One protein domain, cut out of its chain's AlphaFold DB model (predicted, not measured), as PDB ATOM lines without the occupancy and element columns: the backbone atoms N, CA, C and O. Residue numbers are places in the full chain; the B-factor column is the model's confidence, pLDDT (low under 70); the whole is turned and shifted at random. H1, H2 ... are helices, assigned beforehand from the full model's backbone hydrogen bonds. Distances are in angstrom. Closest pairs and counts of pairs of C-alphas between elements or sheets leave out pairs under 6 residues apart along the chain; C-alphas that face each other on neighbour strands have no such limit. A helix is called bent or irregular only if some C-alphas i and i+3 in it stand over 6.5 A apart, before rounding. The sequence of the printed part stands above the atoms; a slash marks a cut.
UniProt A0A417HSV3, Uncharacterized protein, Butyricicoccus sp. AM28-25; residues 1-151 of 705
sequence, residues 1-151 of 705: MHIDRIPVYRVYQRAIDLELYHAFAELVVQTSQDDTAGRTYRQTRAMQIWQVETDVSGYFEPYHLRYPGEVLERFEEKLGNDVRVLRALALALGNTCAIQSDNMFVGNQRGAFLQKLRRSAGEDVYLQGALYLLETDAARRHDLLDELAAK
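AT A GLANCE: This is residues 1 to 151 of the 705 residues of an uncharacterized protein of Butyricicoccus sp. AM28-25 (UniProt A0A417HSV3). Helices stack in a rounded body: H5 is in the core between H2 and H7, and H8 packs on the far side of H7. H3 folds back from the end of H2, H4 and H6 meet on another side, and short H1 sits at the edge. The 151 printed residues hold eight named helices, H1 to H8 in chain order, and no named strand; the class is all helix. The whole is compact, with a radius of gyration of the C-alphas of 15.1 A and spans of 39 by 38 by 32 A.

IN THESE COORDINATES: H1 is residues 10 to 15, from C-alpha 10 at (143.422, 188.460, 168.358). H2 is 18 to 31, 19.9 A long; H3 is 37 to 47; H4 is 68 to 78, irregular, with C-alphas 73 and 76 8.0 A apart. H5 is 83 to 95, 18.0 A; H6 is 109 to 121, 18.1 A; H7 is 125 to 134. H8 is 138 to 149, ending with C-alpha 149 at (145.031, 185.602, 145.206).

HOW THE PARTS SIT: H1 is close to H5 but not clearly touching; the closest C-alphas, of Ala 15 and Arg 84, are 5.8 A apart. H2, H4 and H5 form an up-and-down bundle, each running against the one before it. H2 touches H5 at a steep tilt of 40 degrees, closest at C-alphas Tyr 21 and Ala 88, 4.5 A. H2 touches H3 with residues 29 to 30 alone, in a helical hairpin, closest at C-alphas Val 29 and Ala 37, 5.6 A. H4 touches H6, closest at C-alphas Gly 69 and Gln 109, 5.6 A, with H6 residues 109 to 113 alone. H5 touches H7 the same way at a shallow tilt of 30 degrees, closest at C-alphas Gly 94 and Leu 133, 4.6 A. H7 and H8 form a hairpin at 14 degrees, closest at C-alphas Tyr 132 and Arg 141, 5.6 A. H5 and H8 are apart. Every O i to N i+4 pair is within hydrogen-bond range in H1, H2, H5, H6, H7 and H8; H3 has 6 of 7 and H4 5 of 7.

THE WHOLE: The two C-alphas farthest apart, of Arg 5 and Ala 139, are 43.4 A apart. The printed part has no cut. The links H3 to H4 and H5 to H6 are long. Residues 1 to 4 and residue 53 are under 70 in pLDDT; the mean of the printed part is 92.2.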
ATOM      1  N   MET A   1     144.334 206.466 171.710       41.31
ATOM      2  CA  MET A   1     143.984 206.461 173.158       41.31
ATOM      3  C   MET A   1     143.140 205.220 173.440       41.31
ATOM      4  O   MET A   1     141.931 205.261 173.277       41.31
ATOM      5  N   HIS A   2     143.823 204.132 173.815       50.78
ATOM      6  CA  HIS A   2     143.396 202.886 174.476       50.78
ATOM      7  C   HIS A   2     142.086 202.199 174.059       50.78
ATOM      8  O   HIS A   2     141.161 202.033 174.859       50.78
ATOM      9  N   ILE A   3     142.111 201.653 172.842       51.84
ATOM     10  CA  ILE A   3     141.443 200.385 172.513       51.84
ATOM     11  C   ILE A   3     142.107 199.189 173.249       51.84
ATOM     12  O   ILE A   3     141.491 198.138 173.379       51.84
ATOM     13  N   ASP A   4     143.298 199.371 173.832       57.50
ATOM     14  CA  ASP A   4     144.163 198.336 174.439       57.50
ATOM     15  C   ASP A   4     143.555 197.482 175.562       57.50
ATOM     16  O   ASP A   4     144.175 196.524 176.010       57.50
ATOM     17  N   ARG A   5     142.344 197.797 176.030       70.19
ATOM     18  CA  ARG A   5     141.648 197.002 177.056       70.19
ATOM     19  C   ARG A   5     141.022 195.736 176.490       70.19
ATOM     20  O   ARG A   5     140.845 194.769 177.215       70.19
ATOM     21  N   ILE A   6     140.665 195.748 175.207       79.19
ATOM     22  CA  ILE A   6     140.161 194.574 174.498       79.19
ATOM     23  C   ILE A   6     141.172 194.273 173.391       79.19
ATOM     24  O   ILE A   6     141.448 195.156 172.581       79.19
ATOM     25  N   PRO A   7     141.723 193.049 173.308       82.50
ATOM     26  CA  PRO A   7     142.560 192.673 172.175       82.50
ATOM     27  C   PRO A   7     141.784 192.895 170.875       82.50
ATOM     28  O   PRO A   7     140.688 192.359 170.761       82.50
ATOM     29  N   VAL A   8     142.327 193.666 169.925       87.56
ATOM     30  CA  VAL A   8     141.660 194.006 168.644       87.56
ATOM     31  C   VAL A   8     142.331 193.422 167.400       87.56
ATOM     32  O   VAL A   8     141.934 193.736 166.278       87.56
ATOM     33  N   TYR A   9     143.326 192.558 167.594       92.44
ATOM     34  CA  TYR A   9     144.020 191.813 166.537       92.44
ATOM     35  C   TYR A   9     144.207 190.339 166.934       92.44
ATOM     36  O   TYR A   9     145.214 189.718 166.582       92.44
ATOM     37  N   ARG A  10     143.273 189.771 167.707       92.69
ATOM     38  CA  ARG A  10     143.422 188.460 168.358       92.69
ATOM     39  C   ARG A  10     143.715 187.329 167.367       92.69
ATOM     40  O   ARG A  10     144.531 186.461 167.675       92.69
ATOM     41  N   VAL A  11     143.085 187.318 166.193       94.19
ATOM     42  CA  VAL A  11     143.331 186.316 165.140       94.19
ATOM     43  C   VAL A  11     144.773 186.356 164.641       94.19
ATOM     44  O   VAL A  11     145.396 185.303 164.518       94.19
ATOM     45  N   TYR A  12     145.346 187.547 164.446       95.12
ATOM     46  CA  TYR A  12     146.740 187.679 164.024       95.12
ATOM     47  C   TYR A  12     147.715 187.415 165.168       95.12
ATOM     48  O   TYR A  12     148.693 186.723 164.938       95.12
ATOM     49  N   GLN A  13     147.423 187.830 166.404       93.12
ATOM     50  CA  GLN A  13     148.241 187.484 167.583       93.12
ATOM     51  C   GLN A  13     148.315 185.965 167.829       93.12
ATOM     52  O   GLN A  13     149.300 185.444 168.349       93.12
ATOM     53  N   ARG A  14     147.271 185.219 167.443       93.81
ATOM     54  CA  ARG A  14     147.281 183.747 167.471       93.81
ATOM     55  C   ARG A  14     148.096 183.133 166.334       93.81
ATOM     56  O   ARG A  14     148.564 182.011 166.484       93.81
ATOM     57  N   ALA A  15     148.246 183.829 165.210       95.38
ATOM     58  CA  ALA A  15     148.931 183.324 164.025       95.38
ATOM     59  C   ALA A  15     150.389 183.799 163.904       95.38
ATOM     60  O   ALA A  15     151.189 183.125 163.256       95.38
ATOM     61  N   ILE A  16     150.723 184.939 164.499       96.38
ATOM     62  CA  ILE A  16     151.985 185.664 164.370       96.38
ATOM     63  C   ILE A  16     152.322 186.240 165.745       96.38
ATOM     64  O   ILE A  16     151.456 186.805 166.415       96.38
ATOM     65  N   ASP A  17     153.583 186.132 166.151       95.44
ATOM     66  CA  ASP A  17     154.078 186.867 167.313       95.44
ATOM     67  C   ASP A  17     154.231 188.357 166.950       95.44
ATOM     68  O   ASP A  17     155.244 188.785 166.394       95.44
ATOM     69  N   LEU A  18     153.168 189.145 167.164       94.00
ATOM     70  CA  LEU A  18     153.140 190.558 166.769       94.00
ATOM     71  C   LEU A  18     154.081 191.433 167.610       94.00
ATOM     72  O   LEU A  18     154.547 192.457 167.111       94.00
ATOM     73  N   GLU A  19     154.383 191.041 168.850       93.31
ATOM     74  CA  GLU A  19     155.367 191.749 169.675       93.31
ATOM     75  C   GLU A  19     156.766 191.554 169.099       93.31
ATOM     76  O   GLU A  19     157.455 192.539 168.836       93.31
ATOM     77  N   LEU A  20     157.140 190.309 168.783       95.69
ATOM     78  CA  LEU A  20     158.406 190.017 168.116       95.69
ATOM     79  C   LEU A  20     158.504 190.690 166.741       95.69
ATOM     80  O   LEU A  20     159.554 191.221 166.386       95.69
ATOM     81  N   TYR A  21     157.420 190.678 165.962       96.12
ATOM     82  CA  TYR A  21     157.359 191.357 164.665       96.12
ATOM     83  C   TYR A  21     157.726 192.841 164.802       96.12
ATOM     84  O   TYR A  21     158.580 193.343 164.067       96.12
ATOM     85  N   HIS A  22     157.106 193.537 165.760       94.00
ATOM     86  CA  HIS A  22     157.371 194.952 165.994       94.00
ATOM     87  C   HIS A  22     158.768 195.178 166.580       94.00
ATOM     88  O   HIS A  22     159.459 196.073 166.101       94.00
ATOM     89  N   ALA A  23     159.221 194.341 167.518       95.44
ATOM     90  CA  ALA A  23     160.570 194.400 168.077       95.44
ATOM     91  C   ALA A  23     161.647 194.260 166.995       95.44
ATOM     92  O   ALA A  23     162.600 195.039 166.948       95.44
ATOM     93  N   PHE A  24     161.491 193.292 166.087       96.62
ATOM     94  CA  PHE A  24     162.434 193.079 164.994       96.62
ATOM     95  C   PHE A  24     162.433 194.246 164.002       96.62
ATOM     96  O   PHE A  24     163.499 194.702 163.593       96.62
ATOM     97  N   ALA A  25     161.259 194.768 163.640       94.88
ATOM     98  CA  ALA A  25     161.167 195.933 162.765       94.88
ATOM     99  C   ALA A  25     161.791 197.193 163.399       94.88
ATOM    100  O   ALA A  25     162.489 197.937 162.712       94.88
ATOM    101  N   GLU A  26     161.599 197.405 164.705       93.81
ATOM    102  CA  GLU A  26     162.237 198.484 165.473       93.81
ATOM    103  C   GLU A  26     163.769 198.337 165.461       93.81
ATOM    104  O   GLU A  26     164.483 199.301 165.189       93.81
ATOM    105  N   LEU A  27     164.284 197.117 165.663       95.56
ATOM    106  CA  LEU A  27     165.719 196.823 165.593       95.56
ATOM    107  C   LEU A  27     166.295 197.106 164.195       95.56
ATOM    108  O   LEU A  27     167.393 197.651 164.078       95.56
ATOM    109  N   VAL A  28     165.558 196.781 163.126       95.75
ATOM    110  CA  VAL A  28     165.952 197.135 161.750       95.75
ATOM    111  C   VAL A  28     166.034 198.652 161.584       95.75
ATOM    112  O   VAL A  28     167.026 199.146 161.059       95.75
ATOM    113  N   VAL A  29     165.050 199.409 162.078       94.38
ATOM    114  CA  VAL A  29     165.082 200.882 162.032       94.38
ATOM    115  C   VAL A  29     166.289 201.440 162.789       94.38
ATOM    116  O   VAL A  29     166.975 202.314 162.268       94.38
ATOM    117  N   GLN A  30     166.572 200.928 163.989       93.19
ATOM    118  CA  GLN A  30     167.678 201.391 164.835       93.19
ATOM    119  C   GLN A  30     169.062 201.083 164.252       93.19
ATOM    120  O   GLN A  30     170.015 201.815 164.506       93.19
ATOM    121  N   THR A  31     169.184 199.996 163.489       94.31
ATOM    122  CA  THR A  31     170.454 199.561 162.885       94.31
ATOM    123  C   THR A  31     170.644 200.035 161.443       94.31
ATOM    124  O   THR A  31     171.686 199.757 160.839       94.31
ATOM    125  N   SER A  32     169.657 200.748 160.888       94.06
ATOM    126  CA  SER A  32     169.691 201.242 159.514       94.06
ATOM    127  C   SER A  32     170.670 202.385 159.337       94.06
ATOM    128  O   SER A  32     170.812 203.243 160.204       94.06
ATOM    129  N   GLN A  33     171.342 202.383 158.187       93.25
ATOM    130  CA  GLN A  33     172.152 203.506 157.721       93.25
ATOM    131  C   GLN A  33     171.325 204.510 156.900       93.25
ATOM    132  O   GLN A  33     171.855 205.538 156.490       93.25
ATOM    133  N   ASP A  34     170.043 204.226 156.644       91.62
ATOM    134  CA  ASP A  34     169.116 205.174 156.029       91.62
ATOM    135  C   ASP A  34     168.583 206.152 157.089       91.62
ATOM    136  O   ASP A  34     167.739 205.801 157.917       91.62
ATOM    137  N   ASP A  35     169.018 207.413 157.020       90.50
ATOM    138  CA  ASP A  35     168.563 208.497 157.904       90.50
ATOM    139  C   ASP A  35     167.033 208.715 157.857       90.50
ATOM    140  O   ASP A  35     166.440 209.321 158.756       90.50
ATOM    141  N   THR A  36     166.358 208.224 156.811       93.25
ATOM    142  CA  THR A  36     164.901 208.289 156.658       93.25
ATOM    143  C   THR A  36     164.165 207.053 157.178       93.25
ATOM    144  O   THR A  36     162.932 207.097 157.274       93.25
ATOM    145  N   ALA A  37     164.871 206.001 157.616       93.19
ATOM    146  CA  ALA A  37     164.299 204.711 158.010       93.19
ATOM    147  C   ALA A  37     163.149 204.843 159.018       93.19
ATOM    148  O   ALA A  37     162.075 204.268 158.837       93.19
ATOM    149  N   GLY A  38     163.319 205.679 160.048       91.94
ATOM    150  CA  GLY A  38     162.283 205.912 161.059       91.94
ATOM    151  C   GLY A  38     161.038 206.642 160.532       91.94
ATOM    152  O   GLY A  38     159.943 206.495 161.082       91.94
ATOM    153  N   ARG A  39     161.152 207.450 159.470       93.25
ATOM    154  CA  ARG A  39     159.988 208.054 158.793       93.25
ATOM    155  C   ARG A  39     159.309 207.026 157.891       93.25
ATOM    156  O   ARG A  39     158.088 206.892 157.970       93.25
ATOM    157  N   THR A  40     160.089 206.297 157.100       93.31
ATOM    158  CA  THR A  40     159.605 205.272 156.167       93.31
ATOM    159  C   THR A  40     158.870 204.157 156.908       93.31
ATOM    160  O   THR A  40     157.721 203.866 156.589       93.31
ATOM    161  N   TYR A  41     159.440 203.621 157.994       92.06
ATOM    162  CA  TYR A  41     158.773 202.597 158.803       92.06
ATOM    163  C   TYR A  41     157.447 203.079 159.400       92.06
ATOM    164  O   TYR A  41     156.460 202.347 159.366       92.06
ATOM    165  N   ARG A  42     157.368 204.325 159.892       89.94
ATOM    166  CA  ARG A  42     156.101 204.886 160.398       89.94
ATOM    167  C   ARG A  42     155.021 204.952 159.318       89.94
ATOM    168  O   ARG A  42     153.857 204.689 159.616       89.94
ATOM    169  N   GLN A  43     155.395 205.279 158.080       90.69
ATOM    170  CA  GLN A  43     154.471 205.271 156.944       90.69
ATOM    171  C   GLN A  43     154.019 203.847 156.606       90.69
ATOM    172  O   GLN A  43     152.815 203.612 156.510       90.69
ATOM    173  N   THR A  44     154.948 202.890 156.515       89.38
ATOM    174  CA  THR A  44     154.631 201.476 156.258       89.38
ATOM    175  C   THR A  44     153.723 200.902 157.344       89.38
ATOM    176  O   THR A  44     152.666 200.351 157.044       89.38
ATOM    177  N   ARG A  45     154.064 201.105 158.622       89.31
ATOM    178  CA  ARG A  45     153.276 200.644 159.774       89.31
ATOM    179  C   ARG A  45     151.847 201.192 159.759       89.31
ATOM    180  O   ARG A  45     150.919 200.466 160.091       89.31
ATOM    181  N   ALA A  46     151.637 202.439 159.330       88.62
ATOM    182  CA  ALA A  46     150.293 203.018 159.236       88.62
ATOM    183  C   ALA A  46     149.399 202.327 158.181       88.62
ATOM    184  O   ALA A  46     148.168 202.361 158.313       88.62
ATOM    185  N   MET A  47     150.007 201.709 157.161       90.00
ATOM    186  CA  MET A  47     149.325 200.985 156.081       90.00
ATOM    187  C   MET A  47     149.076 199.504 156.401       90.00
ATOM    188  O   MET A  47     148.210 198.888 155.781       90.00
ATOM    189  N   GLN A  48     149.787 198.939 157.379       91.81
ATOM    190  CA  GLN A  48     149.688 197.523 157.732       91.81
ATOM    191  C   GLN A  48     148.319 197.148 158.307       91.81
ATOM    192  O   GLN A  48     147.640 197.952 158.955       91.81
ATOM    193  N   ILE A  49     147.918 195.898 158.071       93.69
ATOM    194  CA  ILE A  49     146.634 195.356 158.528       93.69
ATOM    195  C   ILE A  49     146.534 195.237 160.053       93.69
ATOM    196  O   ILE A  49     145.450 195.406 160.612       93.69
ATOM    197  N   TRP A  50     147.666 195.076 160.737       91.62
ATOM    198  CA  TRP A  50     147.784 195.189 162.188       91.62
ATOM    199  C   TRP A  50     148.643 196.389 162.581       91.62
ATOM    200  O   TRP A  50     149.597 196.754 161.897       91.62
ATOM    201  N   GLN A  51     148.312 196.989 163.722       84.12
ATOM    202  CA  GLN A  51     149.085 198.075 164.312       84.12
ATOM    203  C   GLN A  51     148.952 197.995 165.835       84.12
ATOM    204  O   GLN A  51     148.076 198.631 166.415       84.12
ATOM    205  N   VAL A  52     149.791 197.176 166.477       73.44
ATOM    206  CA  VAL A  52     149.809 197.057 167.941       73.44
ATOM    207  C   VAL A  52     150.671 198.182 168.514       73.44
ATOM    208  O   VAL A  52     151.776 198.430 168.022       73.44
ATOM    209  N   GLU A  53     150.167 198.909 169.509       69.00
ATOM    210  CA  GLU A  53     150.934 199.895 170.279       69.00
ATOM    211  C   GLU A  53     151.544 199.211 171.512       69.00
ATOM    212  O   GLU A  53     151.035 199.341 172.618       69.00
ATOM    213  N   THR A  54     152.628 198.455 171.313       70.56
ATOM    214  CA  THR A  54     153.430 197.879 172.407       70.56
ATOM    215  C   THR A  54     154.788 198.570 172.458       70.56
ATOM    216  O   THR A  54     155.411 198.770 171.414       70.56
ATOM    217  N   ASP A  55     155.252 198.925 173.658       82.00
ATOM    218  CA  ASP A  55     156.647 199.315 173.860       82.00
ATOM    219  C   ASP A  55     157.525 198.063 173.782       82.00
ATOM    220  O   ASP A  55     157.477 197.195 174.650       82.00
ATOM    221  N   VAL A  56     158.281 197.956 172.694       86.12
ATOM    222  CA  VAL A  56     159.193 196.839 172.413       86.12
ATOM    223  C   VAL A  56     160.653 197.210 172.688       86.12
ATOM    224  O   VAL A  56     161.572 196.481 172.304       86.12
ATOM    225  N   SER A  57     160.885 198.347 173.353       83.75
ATOM    226  CA  SER A  57     162.219 198.787 173.754       83.75
ATOM    227  C   SER A  57     162.873 197.734 174.646       83.75
ATOM    228  O   SER A  57     162.286 197.266 175.617       83.75
ATOM    229  N   GLY A  58     164.096 197.334 174.301       87.62
ATOM    230  CA  GLY A  58     164.842 196.339 175.072       87.62
ATOM    231  C   GLY A  58     164.354 194.890 174.921       87.62
ATOM    232  O   GLY A  58     164.901 194.015 175.586       87.62
ATOM    233  N   TYR A  59     163.399 194.589 174.026       94.75
ATOM    234  CA  TYR A  59     162.863 193.227 173.833       94.75
ATOM    235  C   TYR A  59     163.961 192.159 173.656       94.75
ATOM    236  O   TYR A  59     163.865 191.057 174.193       94.75
ATOM    237  N   PHE A  60     165.033 192.481 172.926       95.88
ATOM    238  CA  PHE A  60     166.126 191.548 172.629       95.88
ATOM    239  C   PHE A  60     167.244 191.492 173.686       95.88
ATOM    240  O   PHE A  60     168.089 190.593 173.620       95.88
ATOM    241  N   GLU A  61     167.257 192.395 174.673       92.44
ATOM    242  CA  GLU A  61     168.313 192.455 175.698       92.44
ATOM    243  C   GLU A  61     168.445 191.158 176.515       92.44
ATOM    244  O   GLU A  61     169.576 190.667 176.639       92.44
ATOM    245  N   PRO A  62     167.349 190.530 177.002       94.62
ATOM    246  CA  PRO A  62     167.428 189.281 177.766       94.62
ATOM    247  C   PRO A  62     167.976 188.104 176.951       94.62
ATOM    248  O   PRO A  62     168.498 187.143 177.511       94.62
ATOM    249  N   TYR A  63     167.870 188.179 175.623       94.62
ATOM    250  CA  TYR A  63     168.330 187.145 174.696       94.62
ATOM    251  C   TYR A  63     169.768 187.374 174.213       94.62
ATOM    252  O   TYR A  63     170.329 186.512 173.530       94.62
ATOM    253  N   HIS A  64     170.363 188.515 174.581       93.56
ATOM    254  CA  HIS A  64     171.673 188.976 174.126       93.56
ATOM    255  C   HIS A  64     171.802 189.066 172.596       93.56
ATOM    256  O   HIS A  64     172.889 188.846 172.069       93.56
ATOM    257  N   LEU A  65     170.712 189.398 171.897       95.25
ATOM    258  CA  LEU A  65     170.699 189.595 170.444       95.25
ATOM    259  C   LEU A  65     170.846 191.087 170.128       95.25
ATOM    260  O   LEU A  65     170.086 191.901 170.650       95.25
ATOM    261  N   ARG A  66     171.835 191.460 169.305       92.56
ATOM    262  CA  ARG A  66     172.244 192.874 169.157       92.56
ATOM    263  C   ARG A  66     171.888 193.530 167.828       92.56
ATOM    264  O   ARG A  66     171.819 194.752 167.769       92.56
ATOM    265  N   TYR A  67     171.722 192.757 166.762       95.56
ATOM    266  CA  TYR A  67     171.447 193.285 165.423       95.56
ATOM    267  C   TYR A  67     170.607 192.291 164.599       95.56
ATOM    268  O   TYR A  67     170.563 191.107 164.950       95.56
ATOM    269  N   PRO A  68     169.935 192.729 163.512       97.12
ATOM    270  CA  PRO A  68     168.955 191.905 162.801       97.12
ATOM    271  C   PRO A  68     169.490 190.549 162.327       97.12
ATOM    272  O   PRO A  68     168.834 189.529 162.526       97.12
ATOM    273  N   GLY A  69     170.690 190.505 161.746       97.31
ATOM    274  CA  GLY A  69     171.311 189.265 161.282       97.31
ATOM    275  C   GLY A  69     171.548 188.232 162.386       97.31
ATOM    276  O   GLY A  69     171.277 187.052 162.165       97.31
ATOM    277  N   GLU A  70     171.951 188.662 163.587       96.88
ATOM    278  CA  GLU A  70     172.112 187.764 164.739       96.88
ATOM    279  C   GLU A  70     170.769 187.180 165.188       96.88
ATOM    280  O   GLU A  70     170.677 185.987 165.484       96.88
ATOM    281  N   VAL A  71     169.707 187.996 165.196       97.50
ATOM    282  CA  VAL A  71     168.353 187.516 165.503       97.50
ATOM    283  C   VAL A  71     167.937 186.444 164.493       97.50
ATOM    284  O   VAL A  71     167.504 185.370 164.898       97.50
ATOM    285  N   LEU A  72     168.113 186.686 163.189       97.38
ATOM    286  CA  LEU A  72     167.743 185.717 162.147       97.38
ATOM    287  C   LEU A  72     168.542 184.408 162.216       97.38
ATOM    288  O   LEU A  72     168.026 183.360 161.832       97.38
ATOM    289  N   GLU A  73     169.788 184.455 162.685       97.00
ATOM    290  CA  GLU A  73     170.637 183.272 162.848       97.00
ATOM    291  C   GLU A  73     170.264 182.452 164.087       97.00
ATOM    292  O   GLU A  73     170.272 181.222 164.044       97.00
ATOM    293  N   ARG A  74     169.924 183.125 165.194       96.31
ATOM    294  CA  ARG A  74     169.825 182.500 166.523       96.31
ATOM    295  C   ARG A  74     168.414 182.461 167.102       96.31
ATOM    296  O   ARG A  74     168.250 182.032 168.245       96.31
ATOM    297  N   PHE A  75     167.387 182.876 166.360       95.69
ATOM    298  CA  PHE A  75     166.021 182.928 166.893       95.69
ATOM    299  C   PHE A  75     165.525 181.575 167.409       95.69
ATOM    300  O   PHE A  75     164.842 181.545 168.421       95.69
ATOM    301  N   GLU A  76     165.887 180.449 166.789       94.25
ATOM    302  CA  GLU A  76     165.465 179.134 167.294       94.25
ATOM    303  C   GLU A  76     166.089 178.805 168.647       94.25
ATOM    304  O   GLU A  76     165.420 178.248 169.514       94.25
ATOM    305  N   GLU A  77     167.363 179.162 168.820       95.62
ATOM    306  CA  GLU A  77     168.107 178.964 170.064       95.62
ATOM    307  C   GLU A  77     167.542 179.854 171.180       95.62
ATOM    308  O   GLU A  77     167.446 179.424 172.327       95.62
ATOM    309  N   LYS A  78     167.193 181.105 170.851       96.25
ATOM    310  CA  LYS A  78     166.856 182.139 171.840       96.25
ATOM    311  C   LYS A  78     165.361 182.343 172.075       96.25
ATOM    312  O   LYS A  78     164.961 182.551 173.214       96.25
ATOM    313  N   LEU A  79     164.559 182.306 171.018       94.81
ATOM    314  CA  LEU A  79     163.123 182.614 171.010       94.81
ATOM    315  C   LEU A  79     162.256 181.357 170.808       94.81
ATOM    316  O   LEU A  79     161.057 181.382 171.080       94.81
ATOM    317  N   GLY A  80     162.858 180.250 170.362       92.75
ATOM    318  CA  GLY A  80     162.192 178.972 170.120       92.75
ATOM    319  C   GLY A  80     161.813 178.735 168.654       92.75
ATOM    320  O   GLY A  80     161.969 179.592 167.788       92.75
ATOM    321  N   ASN A  81     161.308 177.529 168.373       92.31
ATOM    322  CA  ASN A  81     160.982 177.056 167.019       92.31
ATOM    323  C   ASN A  81     159.463 177.034 166.732       92.31
ATOM    324  O   ASN A  81     158.960 176.172 166.012       92.31
ATOM    325  N   ASP A  82     158.703 177.944 167.344       94.50
ATOM    326  CA  ASP A  82     157.284 178.125 167.022       94.50
ATOM    327  C   ASP A  82     157.158 178.768 165.626       94.50
ATOM    328  O   ASP A  82     157.835 179.748 165.313       94.50
ATOM    329  N   VAL A  83     156.262 178.260 164.774       95.88
ATOM    330  CA  VAL A  83     156.007 178.842 163.444       95.88
ATOM    331  C   VAL A  83     155.597 180.318 163.525       95.88
ATOM    332  O   VAL A  83     155.900 181.091 162.616       95.88
ATOM    333  N   ARG A  84     154.964 180.747 164.627       97.31
ATOM    334  CA  ARG A  84     154.591 182.151 164.870       97.31
ATOM    335  C   ARG A  84     155.806 183.076 164.942       97.31
ATOM    336  O   ARG A  84     155.719 184.201 164.454       97.31
ATOM    337  N   VAL A  85     156.925 182.585 165.484       97.56
ATOM    338  CA  VAL A  85     158.210 183.299 165.539       97.56
ATOM    339  C   VAL A  85     158.784 183.444 164.132       97.56
ATOM    340  O   VAL A  85     159.145 184.546 163.722       97.56
ATOM    341  N   LEU A  86     158.794 182.360 163.347       97.94
ATOM    342  CA  LEU A  86     159.271 182.406 161.961       97.94
ATOM    343  C   LEU A  86     158.429 183.364 161.102       97.94
ATOM    344  O   LEU A  86     158.995 184.172 160.368       97.94
ATOM    345  N   ARG A  87     157.094 183.312 161.218       98.31
ATOM    346  CA  ARG A  87     156.173 184.236 160.531       98.31
ATOM    347  C   ARG A  87     156.454 185.687 160.911       98.31
ATOM    348  O   ARG A  87     156.545 186.526 160.020       98.31
ATOM    349  N   ALA A  88     156.621 185.973 162.203       97.69
ATOM    350  CA  ALA A  88     156.905 187.317 162.696       97.69
ATOM    351  C   ALA A  88     158.195 187.880 162.093       97.69
ATOM    352  O   ALA A  88     158.174 188.948 161.482       97.69
ATOM    353  N   LEU A  89     159.296 187.131 162.186       98.31
ATOM    354  CA  LEU A  89     160.591 187.551 161.648       98.31
ATOM    355  C   LEU A  89     160.562 187.693 160.123       98.31
ATOM    356  O   LEU A  89     161.048 188.688 159.593       98.31
ATOM    357  N   ALA A  90     159.957 186.740 159.409       98.31
ATOM    358  CA  ALA A  90     159.883 186.772 157.951       98.31
ATOM    359  C   ALA A  90     159.047 187.955 157.439       98.31
ATOM    360  O   ALA A  90     159.479 188.670 156.535       98.31
ATOM    361  N   LEU A  91     157.877 188.202 158.036       97.94
ATOM    362  CA  LEU A  91     157.022 189.330 157.667       97.94
ATOM    363  C   LEU A  91     157.664 190.668 158.029       97.94
ATOM    364  O   LEU A  91     157.550 191.612 157.248       97.94
ATOM    365  N   ALA A  92     158.326 190.769 159.183       96.94
ATOM    366  CA  ALA A  92     159.006 191.996 159.587       96.94
ATOM    367  C   ALA A  92     160.197 192.283 158.664       96.94
ATOM    368  O   ALA A  92     160.376 193.418 158.222       96.94
ATOM    369  N   LEU A  93     160.955 191.248 158.285       97.50
ATOM    370  CA  LEU A  93     162.024 191.350 157.295       97.50
ATOM    371  C   LEU A  93     161.483 191.775 155.920       97.50
ATOM    372  O   LEU A  93     162.073 192.632 155.276       97.50
ATOM    373  N   GLY A  94     160.350 191.237 155.468       95.75
ATOM    374  CA  GLY A  94     159.730 191.667 154.209       95.75
ATOM    375  C   GLY A  94     159.251 193.121 154.249       95.75
ATOM    376  O   GLY A  94     159.615 193.929 153.401       95.75
ATOM    377  N   ASN A  95     158.497 193.493 155.285       94.69
ATOM    378  CA  ASN A  95     157.925 194.837 155.425       94.69
ATOM    379  C   ASN A  95     158.967 195.944 155.645       94.69
ATOM    380  O   ASN A  95     158.674 197.117 155.422       94.69
ATOM    381  N   THR A  96     160.170 195.594 156.101       95.25
ATOM    382  CA  THR A  96     161.270 196.546 156.304       95.25
ATOM    383  C   THR A  96     162.314 196.506 155.187       95.25
ATOM    384  O   THR A  96     163.337 197.173 155.301       95.25
ATOM    385  N   CYS A  97     162.077 195.776 154.089       93.19
ATOM    386  CA  CYS A  97     163.071 195.586 153.026       93.19
ATOM    387  C   CYS A  97     163.616 196.905 152.451       93.19
ATOM    388  O   CYS A  97     164.801 196.992 152.144       93.19
ATOM    389  N   ALA A  98     162.778 197.942 152.350       91.31
ATOM    390  CA  ALA A  98     163.164 199.244 151.800       91.31
ATOM    391  C   ALA A  98     164.155 200.036 152.676       91.31
ATOM    392  O   ALA A  98     164.772 200.971 152.182       91.31
ATOM    393  N   ILE A  99     164.289 199.682 153.958       94.44
ATOM    394  CA  ILE A  99     165.125 200.396 154.941       94.44
ATOM    395  C   ILE A  99     166.255 199.520 155.494       94.44
ATOM    396  O   ILE A  99     166.895 199.879 156.482       94.44
ATOM    397  N   GLN A 100     166.476 198.347 154.898       94.00
ATOM    398  CA  GLN A 100     167.560 197.447 155.278       94.00
ATOM    399  C   GLN A 100     168.890 197.913 154.689       94.00
ATOM    400  O   GLN A 100     168.951 198.431 153.576       94.00
ATOM    401  N   SER A 101     169.966 197.692 155.438       92.06
ATOM    402  CA  SER A 101     171.333 198.044 155.055       92.06
ATOM    403  C   SER A 101     172.238 196.824 155.223       92.06
ATOM    404  O   SER A 101     172.006 195.991 156.102       92.06
ATOM    405  N   ASP A 102     173.280 196.700 154.401       88.50
ATOM    406  CA  ASP A 102     174.124 195.494 154.374       88.50
ATOM    407  C   ASP A 102     174.833 195.222 155.711       88.50
ATOM    408  O   ASP A 102     175.024 194.071 156.092       88.50
ATOM    409  N   ASN A 103     175.149 196.266 156.486       90.31
ATOM    410  CA  ASN A 103     175.755 196.148 157.818       90.31
ATOM    411  C   ASN A 103     174.870 195.414 158.841       90.31
ATOM    412  O   ASN A 103     175.368 195.012 159.890       90.31
ATOM    413  N   MET A 104     173.575 195.247 158.560       95.62
ATOM    414  CA  MET A 104     172.651 194.510 159.424       95.62
ATOM    415  C   MET A 104     172.835 192.992 159.344       95.62
ATOM    416  O   MET A 104     172.262 192.280 160.170       95.62
ATOM    417  N   PHE A 105     173.578 192.479 158.359       95.56
ATOM    418  CA  PHE A 105     173.723 191.048 158.110       95.56
ATOM    419  C   PHE A 105     175.199 190.689 157.928       95.56
ATOM    420  O   PHE A 105     175.861 191.156 157.006       95.56
ATOM    421  N   VAL A 106     175.721 189.820 158.792       93.69
ATOM    422  CA  VAL A 106     177.113 189.366 158.737       93.69
ATOM    423  C   VAL A 106     177.181 188.021 158.015       93.69
ATOM    424  O   VAL A 106     176.467 187.075 158.344       93.69
ATOM    425  N   GLY A 107     178.050 187.911 157.010       92.88
ATOM    426  CA  GLY A 107     178.211 186.674 156.243       92.88
ATOM    427  C   GLY A 107     176.923 186.253 155.522       92.88
ATOM    428  O   GLY A 107     176.296 187.054 154.838       92.88
ATOM    429  N   ASN A 108     176.526 184.982 155.657       93.31
ATOM    430  CA  ASN A 108     175.355 184.417 154.968       93.31
ATOM    431  C   ASN A 108     174.094 184.328 155.857       93.31
ATOM    432  O   ASN A 108     173.200 183.536 155.567       93.31
ATOM    433  N   GLN A 109     173.995 185.113 156.937       96.06
ATOM    434  CA  GLN A 109     172.856 185.054 157.872       96.06
ATOM    435  C   GLN A 109     171.505 185.247 157.159       96.06
ATOM    436  O   GLN A 109     170.606 184.409 157.271       96.06
ATOM    437  N   ARG A 110     171.377 186.305 156.345       94.62
ATOM    438  CA  ARG A 110     170.153 186.587 155.574       94.62
ATOM    439  C   ARG A 110     169.849 185.479 154.564       94.62
ATOM    440  O   ARG A 110     168.714 185.019 154.482       94.62
ATOM    441  N   GLY A 111     170.850 185.025 153.810       94.69
ATOM    442  CA  GLY A 111     170.672 183.977 152.801       94.69
ATOM    443  C   GLY A 111     170.261 182.632 153.406       94.69
ATOM    444  O   GLY A 111     169.350 181.981 152.888       94.69
ATOM    445  N   ALA A 112     170.861 182.247 154.536       96.31
ATOM    446  CA  ALA A 112     170.491 181.049 155.287       96.31
ATOM    447  C   ALA A 112     169.044 181.126 155.801       96.31
ATOM    448  O   ALA A 112     168.272 180.179 155.617       96.31
ATOM    449  N   PHE A 113     168.642 182.276 156.354       97.06
ATOM    450  CA  PHE A 113     167.265 182.509 156.786       97.06
ATOM    451  C   PHE A 113     166.270 182.415 155.617       97.06
ATOM    452  O   PHE A 113     165.269 181.707 155.717       97.06
ATOM    453  N   LEU A 114     166.564 183.043 154.472       96.38
ATOM    454  CA  LEU A 114     165.712 182.974 153.277       96.38
ATOM    455  C   LEU A 114     165.593 181.545 152.728       96.38
ATOM    456  O   LEU A 114     164.514 181.128 152.304       96.38
ATOM    457  N   GLN A 115     166.677 180.764 152.750       96.44
ATOM    458  CA  GLN A 115     166.631 179.361 152.338       96.44
ATOM    459  C   GLN A 115     165.723 178.540 153.260       96.44
ATOM    460  O   GLN A 115     164.950 177.707 152.782       96.44
ATOM    461  N   LYS A 116     165.782 178.791 154.569       95.50
ATOM    462  CA  LYS A 116     164.889 178.161 155.540       95.50
ATOM    463  C   LYS A 116     163.433 178.577 155.339       95.50
ATOM    464  O   LYS A 116     162.561 177.708 155.339       95.50
ATOM    465  N   LEU A 117     163.178 179.868 155.126       96.56
ATOM    466  CA  LEU A 117     161.845 180.396 154.844       96.56
ATOM    467  C   LEU A 117     161.225 179.684 153.637       96.56
ATOM    468  O   LEU A 117     160.131 179.146 153.753       96.56
ATOM    469  N   ARG A 118     161.957 179.572 152.520       96.44
ATOM    470  CA  ARG A 118     161.489 178.866 151.311       96.44
ATOM    471  C   ARG A 118     161.156 177.395 151.566       96.44
ATOM    472  O   ARG A 118     160.160 176.904 151.053       96.44
ATOM    473  N   ARG A 119     161.959 176.694 152.376       95.56
ATOM    474  CA  ARG A 119     161.691 175.291 152.752       95.56
ATOM    475  C   ARG A 119     160.477 175.143 153.671       95.56
ATOM    476  O   ARG A 119     159.836 174.101 153.647       95.56
ATOM    477  N   SER A 120     160.196 176.160 154.484       95.38
ATOM    478  CA  SER A 120     159.139 176.126 155.504       95.38
ATOM    479  C   SER A 120     157.810 176.701 155.010       95.38
ATOM    480  O   SER A 120     156.786 176.434 155.627       95.38
ATOM    481  N   ALA A 121     157.819 177.485 153.926       94.12
ATOM    482  CA  ALA A 121     156.646 178.216 153.463       94.12
ATOM    483  C   ALA A 121     155.476 177.295 153.108       94.12
ATOM    484  O   ALA A 121     154.368 177.578 153.537       94.12
ATOM    485  N   GLY A 122     155.705 176.184 152.393       92.50
ATOM    486  CA  GLY A 122     154.659 175.199 152.082       92.50
ATOM    487  C   GLY A 122     153.343 175.854 151.636       92.50
ATOM    488  O   GLY A 122     153.361 176.694 150.743       92.50
ATOM    489  N   GLU A 123     152.239 175.513 152.310       92.69
ATOM    490  CA  GLU A 123     150.907 176.138 152.162       92.69
ATOM    491  C   GLU A 123     150.618 177.246 153.199       92.69
ATOM    492  O   GLU A 123     149.487 177.712 153.335       92.69
ATOM    493  N   ASP A 124     151.617 177.668 153.973       96.94
ATOM    494  CA  ASP A 124     151.478 178.711 154.986       96.94
ATOM    495  C   ASP A 124     151.352 180.092 154.333       96.94
ATOM    496  O   ASP A 124     152.335 180.682 153.880       96.94
ATOM    497  N   VAL A 125     150.132 180.631 154.322       97.44
ATOM    498  CA  VAL A 125     149.820 181.913 153.675       97.44
ATOM    499  C   VAL A 125     150.695 183.071 154.166       97.44
ATOM    500  O   VAL A 125     151.056 183.942 153.380       97.44
ATOM    501  N   TYR A 126     151.084 183.087 155.444       98.00
ATOM    502  CA  TYR A 126     151.865 184.183 156.016       98.00
ATOM    503  C   TYR A 126     153.326 184.111 155.579       98.00
ATOM    504  O   TYR A 126     153.928 185.135 155.266       98.00
ATOM    505  N   LEU A 127     153.897 182.904 155.520       98.19
ATOM    506  CA  LEU A 127     155.254 182.705 155.010       98.19
ATOM    507  C   LEU A 127     155.328 182.915 153.493       98.19
ATOM    508  O   LEU A 127     156.297 183.501 153.016       98.19
ATOM    509  N   GLN A 128     154.301 182.505 152.744       97.69
ATOM    510  CA  GLN A 128     154.181 182.818 151.316       97.69
ATOM    511  C   GLN A 128     154.063 184.333 151.083       97.69
ATOM    512  O   GLN A 128     154.771 184.885 150.243       97.69
ATOM    513  N   GLY A 129     153.258 185.033 151.888       97.25
ATOM    514  CA  GLY A 129     153.188 186.494 151.860       97.25
ATOM    515  C   GLY A 129     154.518 187.165 152.220       97.25
ATOM    516  O   GLY A 129     154.901 188.152 151.599       97.25
ATOM    517  N   ALA A 130     155.278 186.609 153.168       97.69
ATOM    518  CA  ALA A 130     156.625 187.092 153.469       97.69
ATOM    519  C   ALA A 130     157.593 186.894 152.292       97.69
ATOM    520  O   ALA A 130     158.386 187.787 152.006       97.69
ATOM    521  N   LEU A 131     157.517 185.758 151.585       97.38
ATOM    522  CA  LEU A 131     158.296 185.527 150.364       97.38
ATOM    523  C   LEU A 131     157.955 186.542 149.271       97.38
ATOM    524  O   LEU A 131     158.877 187.073 148.661       97.38
ATOM    525  N   TYR A 132     156.672 186.859 149.082       96.19
ATOM    526  CA  TYR A 132     156.237 187.933 148.184       96.19
ATOM    527  C   TYR A 132     156.872 189.284 148.558       96.19
ATOM    528  O   TYR A 132     157.436 189.958 147.700       96.19
ATOM    529  N   LEU A 133     156.841 189.661 149.842       95.44
ATOM    530  CA  LEU A 133     157.422 190.925 150.316       95.44
ATOM    531  C   LEU A 133     158.950 190.988 150.156       95.44
ATOM    532  O   LEU A 133     159.514 192.076 150.068       95.44
ATOM    533  N   LEU A 134     159.619 189.835 150.158       95.25
ATOM    534  CA  LEU A 134     161.073 189.707 150.037       95.25
ATOM    535  C   LEU A 134     161.548 189.512 148.588       95.25
ATOM    536  O   LEU A 134     162.758 189.521 148.355       95.25
ATOM    537  N   GLU A 135     160.637 189.313 147.632       94.62
ATOM    538  CA  GLU A 135     160.975 189.129 146.222       94.62
ATOM    539  C   GLU A 135     161.301 190.475 145.565       94.62
ATOM    540  O   GLU A 135     160.539 191.442 145.625       94.62
ATOM    541  N   THR A 136     162.470 190.531 144.935       89.62
ATOM    542  CA  THR A 136     162.998 191.735 144.285       89.62
ATOM    543  C   THR A 136     162.711 191.755 142.790       89.62
ATOM    544  O   THR A 136     162.687 192.827 142.188       89.62
ATOM    545  N   ASP A 137     162.510 190.585 142.179       93.62
ATOM    546  CA  ASP A 137     162.123 190.480 140.778       93.62
ATOM    547  C   ASP A 137     160.630 190.785 140.612       93.62
ATOM    548  O   ASP A 137     159.773 190.079 141.142       93.62
ATOM    549  N   ALA A 138     160.307 191.849 139.874       91.06
ATOM    550  CA  ALA A 138     158.934 192.336 139.756       91.06
ATOM    551  C   ALA A 138     157.983 191.320 139.099       91.06
ATOM    552  O   ALA A 138     156.829 191.229 139.511       91.06
ATOM    553  N   ALA A 139     158.458 190.552 138.111       93.06
ATOM    554  CA  ALA A 139     157.643 189.550 137.429       93.06
ATOM    555  C   ALA A 139     157.303 188.392 138.373       93.06
ATOM    556  O   ALA A 139     156.130 188.111 138.598       93.06
ATOM    557  N   ARG A 140     158.310 187.805 139.033       93.56
ATOM    558  CA  ARG A 140     158.086 186.753 140.037       93.56
ATOM    559  C   ARG A 140     157.256 187.230 141.214       93.56
ATOM    560  O   ARG A 140     156.441 186.476 141.734       93.56
ATOM    561  N   ARG A 141     157.460 188.472 141.657       93.00
ATOM    562  CA  ARG A 141     156.659 189.060 142.729       93.00
ATOM    563  C   ARG A 141     155.184 189.155 142.324       93.00
ATOM    564  O   ARG A 141     154.326 188.898 143.162       93.00
ATOM    565  N   HIS A 142     154.895 189.488 141.068       92.31
ATOM    566  CA  HIS A 142     153.532 189.493 140.539       92.31
ATOM    567  C   HIS A 142     152.948 188.074 140.472       92.31
ATOM    568  O   HIS A 142     151.884 187.848 141.040       92.31
ATOM    569  N   ASP A 143     153.694 187.112 139.918       93.88
ATOM    570  CA  ASP A 143     153.276 185.704 139.835       93.88
ATOM    571  C   ASP A 143     152.930 185.126 141.223       93.88
ATOM    572  O   ASP A 143     151.895 184.488 141.402       93.88
ATOM    573  N   LEU A 144     153.756 185.406 142.240       95.06
ATOM    574  CA  LEU A 144     153.510 184.975 143.623       95.06
ATOM    575  C   LEU A 144     152.219 185.564 144.208       95.06
ATOM    576  O   LEU A 144     151.526 184.895 144.977       95.06
ATOM    577  N   LEU A 145     151.908 186.824 143.891       95.44
ATOM    578  CA  LEU A 145     150.690 187.470 144.374       95.44
ATOM    579  C   LEU A 145     149.451 186.911 143.672       95.44
ATOM    580  O   LEU A 145     148.448 186.672 144.344       95.44
ATOM    581  N   ASP A 146     149.532 186.649 142.369       93.88
ATOM    582  CA  ASP A 146     148.457 186.025 141.594       93.88
ATOM    583  C   ASP A 146     148.172 184.599 142.081       93.88
ATOM    584  O   ASP A 146     147.013 184.228 142.290       93.88
ATOM    585  N   GLU A 147     149.221 183.814 142.350       94.94
ATOM    586  CA  GLU A 147     149.100 182.482 142.945       94.94
ATOM    587  C   GLU A 147     148.406 182.527 144.310       94.94
ATOM    588  O   GLU A 147     147.528 181.706 144.582       94.94
ATOM    589  N   LEU A 148     148.770 183.487 145.168       96.56
ATOM    590  CA  LEU A 148     148.106 183.697 146.455       96.56
ATOM    591  C   LEU A 148     146.640 184.094 146.261       96.56
ATOM    592  O   LEU A 148     145.748 183.498 146.860       96.56
ATOM    593  N   ALA A 149     146.369 185.066 145.400       95.31
ATOM    594  CA  ALA A 149     145.031 185.602 145.206       95.31
ATOM    595  C   ALA A 149     144.052 184.597 144.573       95.31
ATOM    596  O   ALA A 149     142.852 184.641 144.859       95.31
ATOM    597  N   ALA A 150     144.559 183.657 143.770       94.06
ATOM    598  CA  ALA A 150     143.780 182.570 143.183       94.06
ATOM    599  C   ALA A 150     143.352 181.492 144.200       94.06
ATOM    600  O   ALA A 150     142.455 180.694 143.905       94.06
ATOM    601  N   LYS A 151     143.956 181.445 145.398       95.56
ATOM    602  CA  LYS A 151     143.573 180.479 146.438       95.56
ATOM    603  C   LYS A 151     142.187 180.789 146.996       95.56
ATOM    604  O   LYS A 151     141.810 181.943 147.186       95.56
TER     605      LYS A 151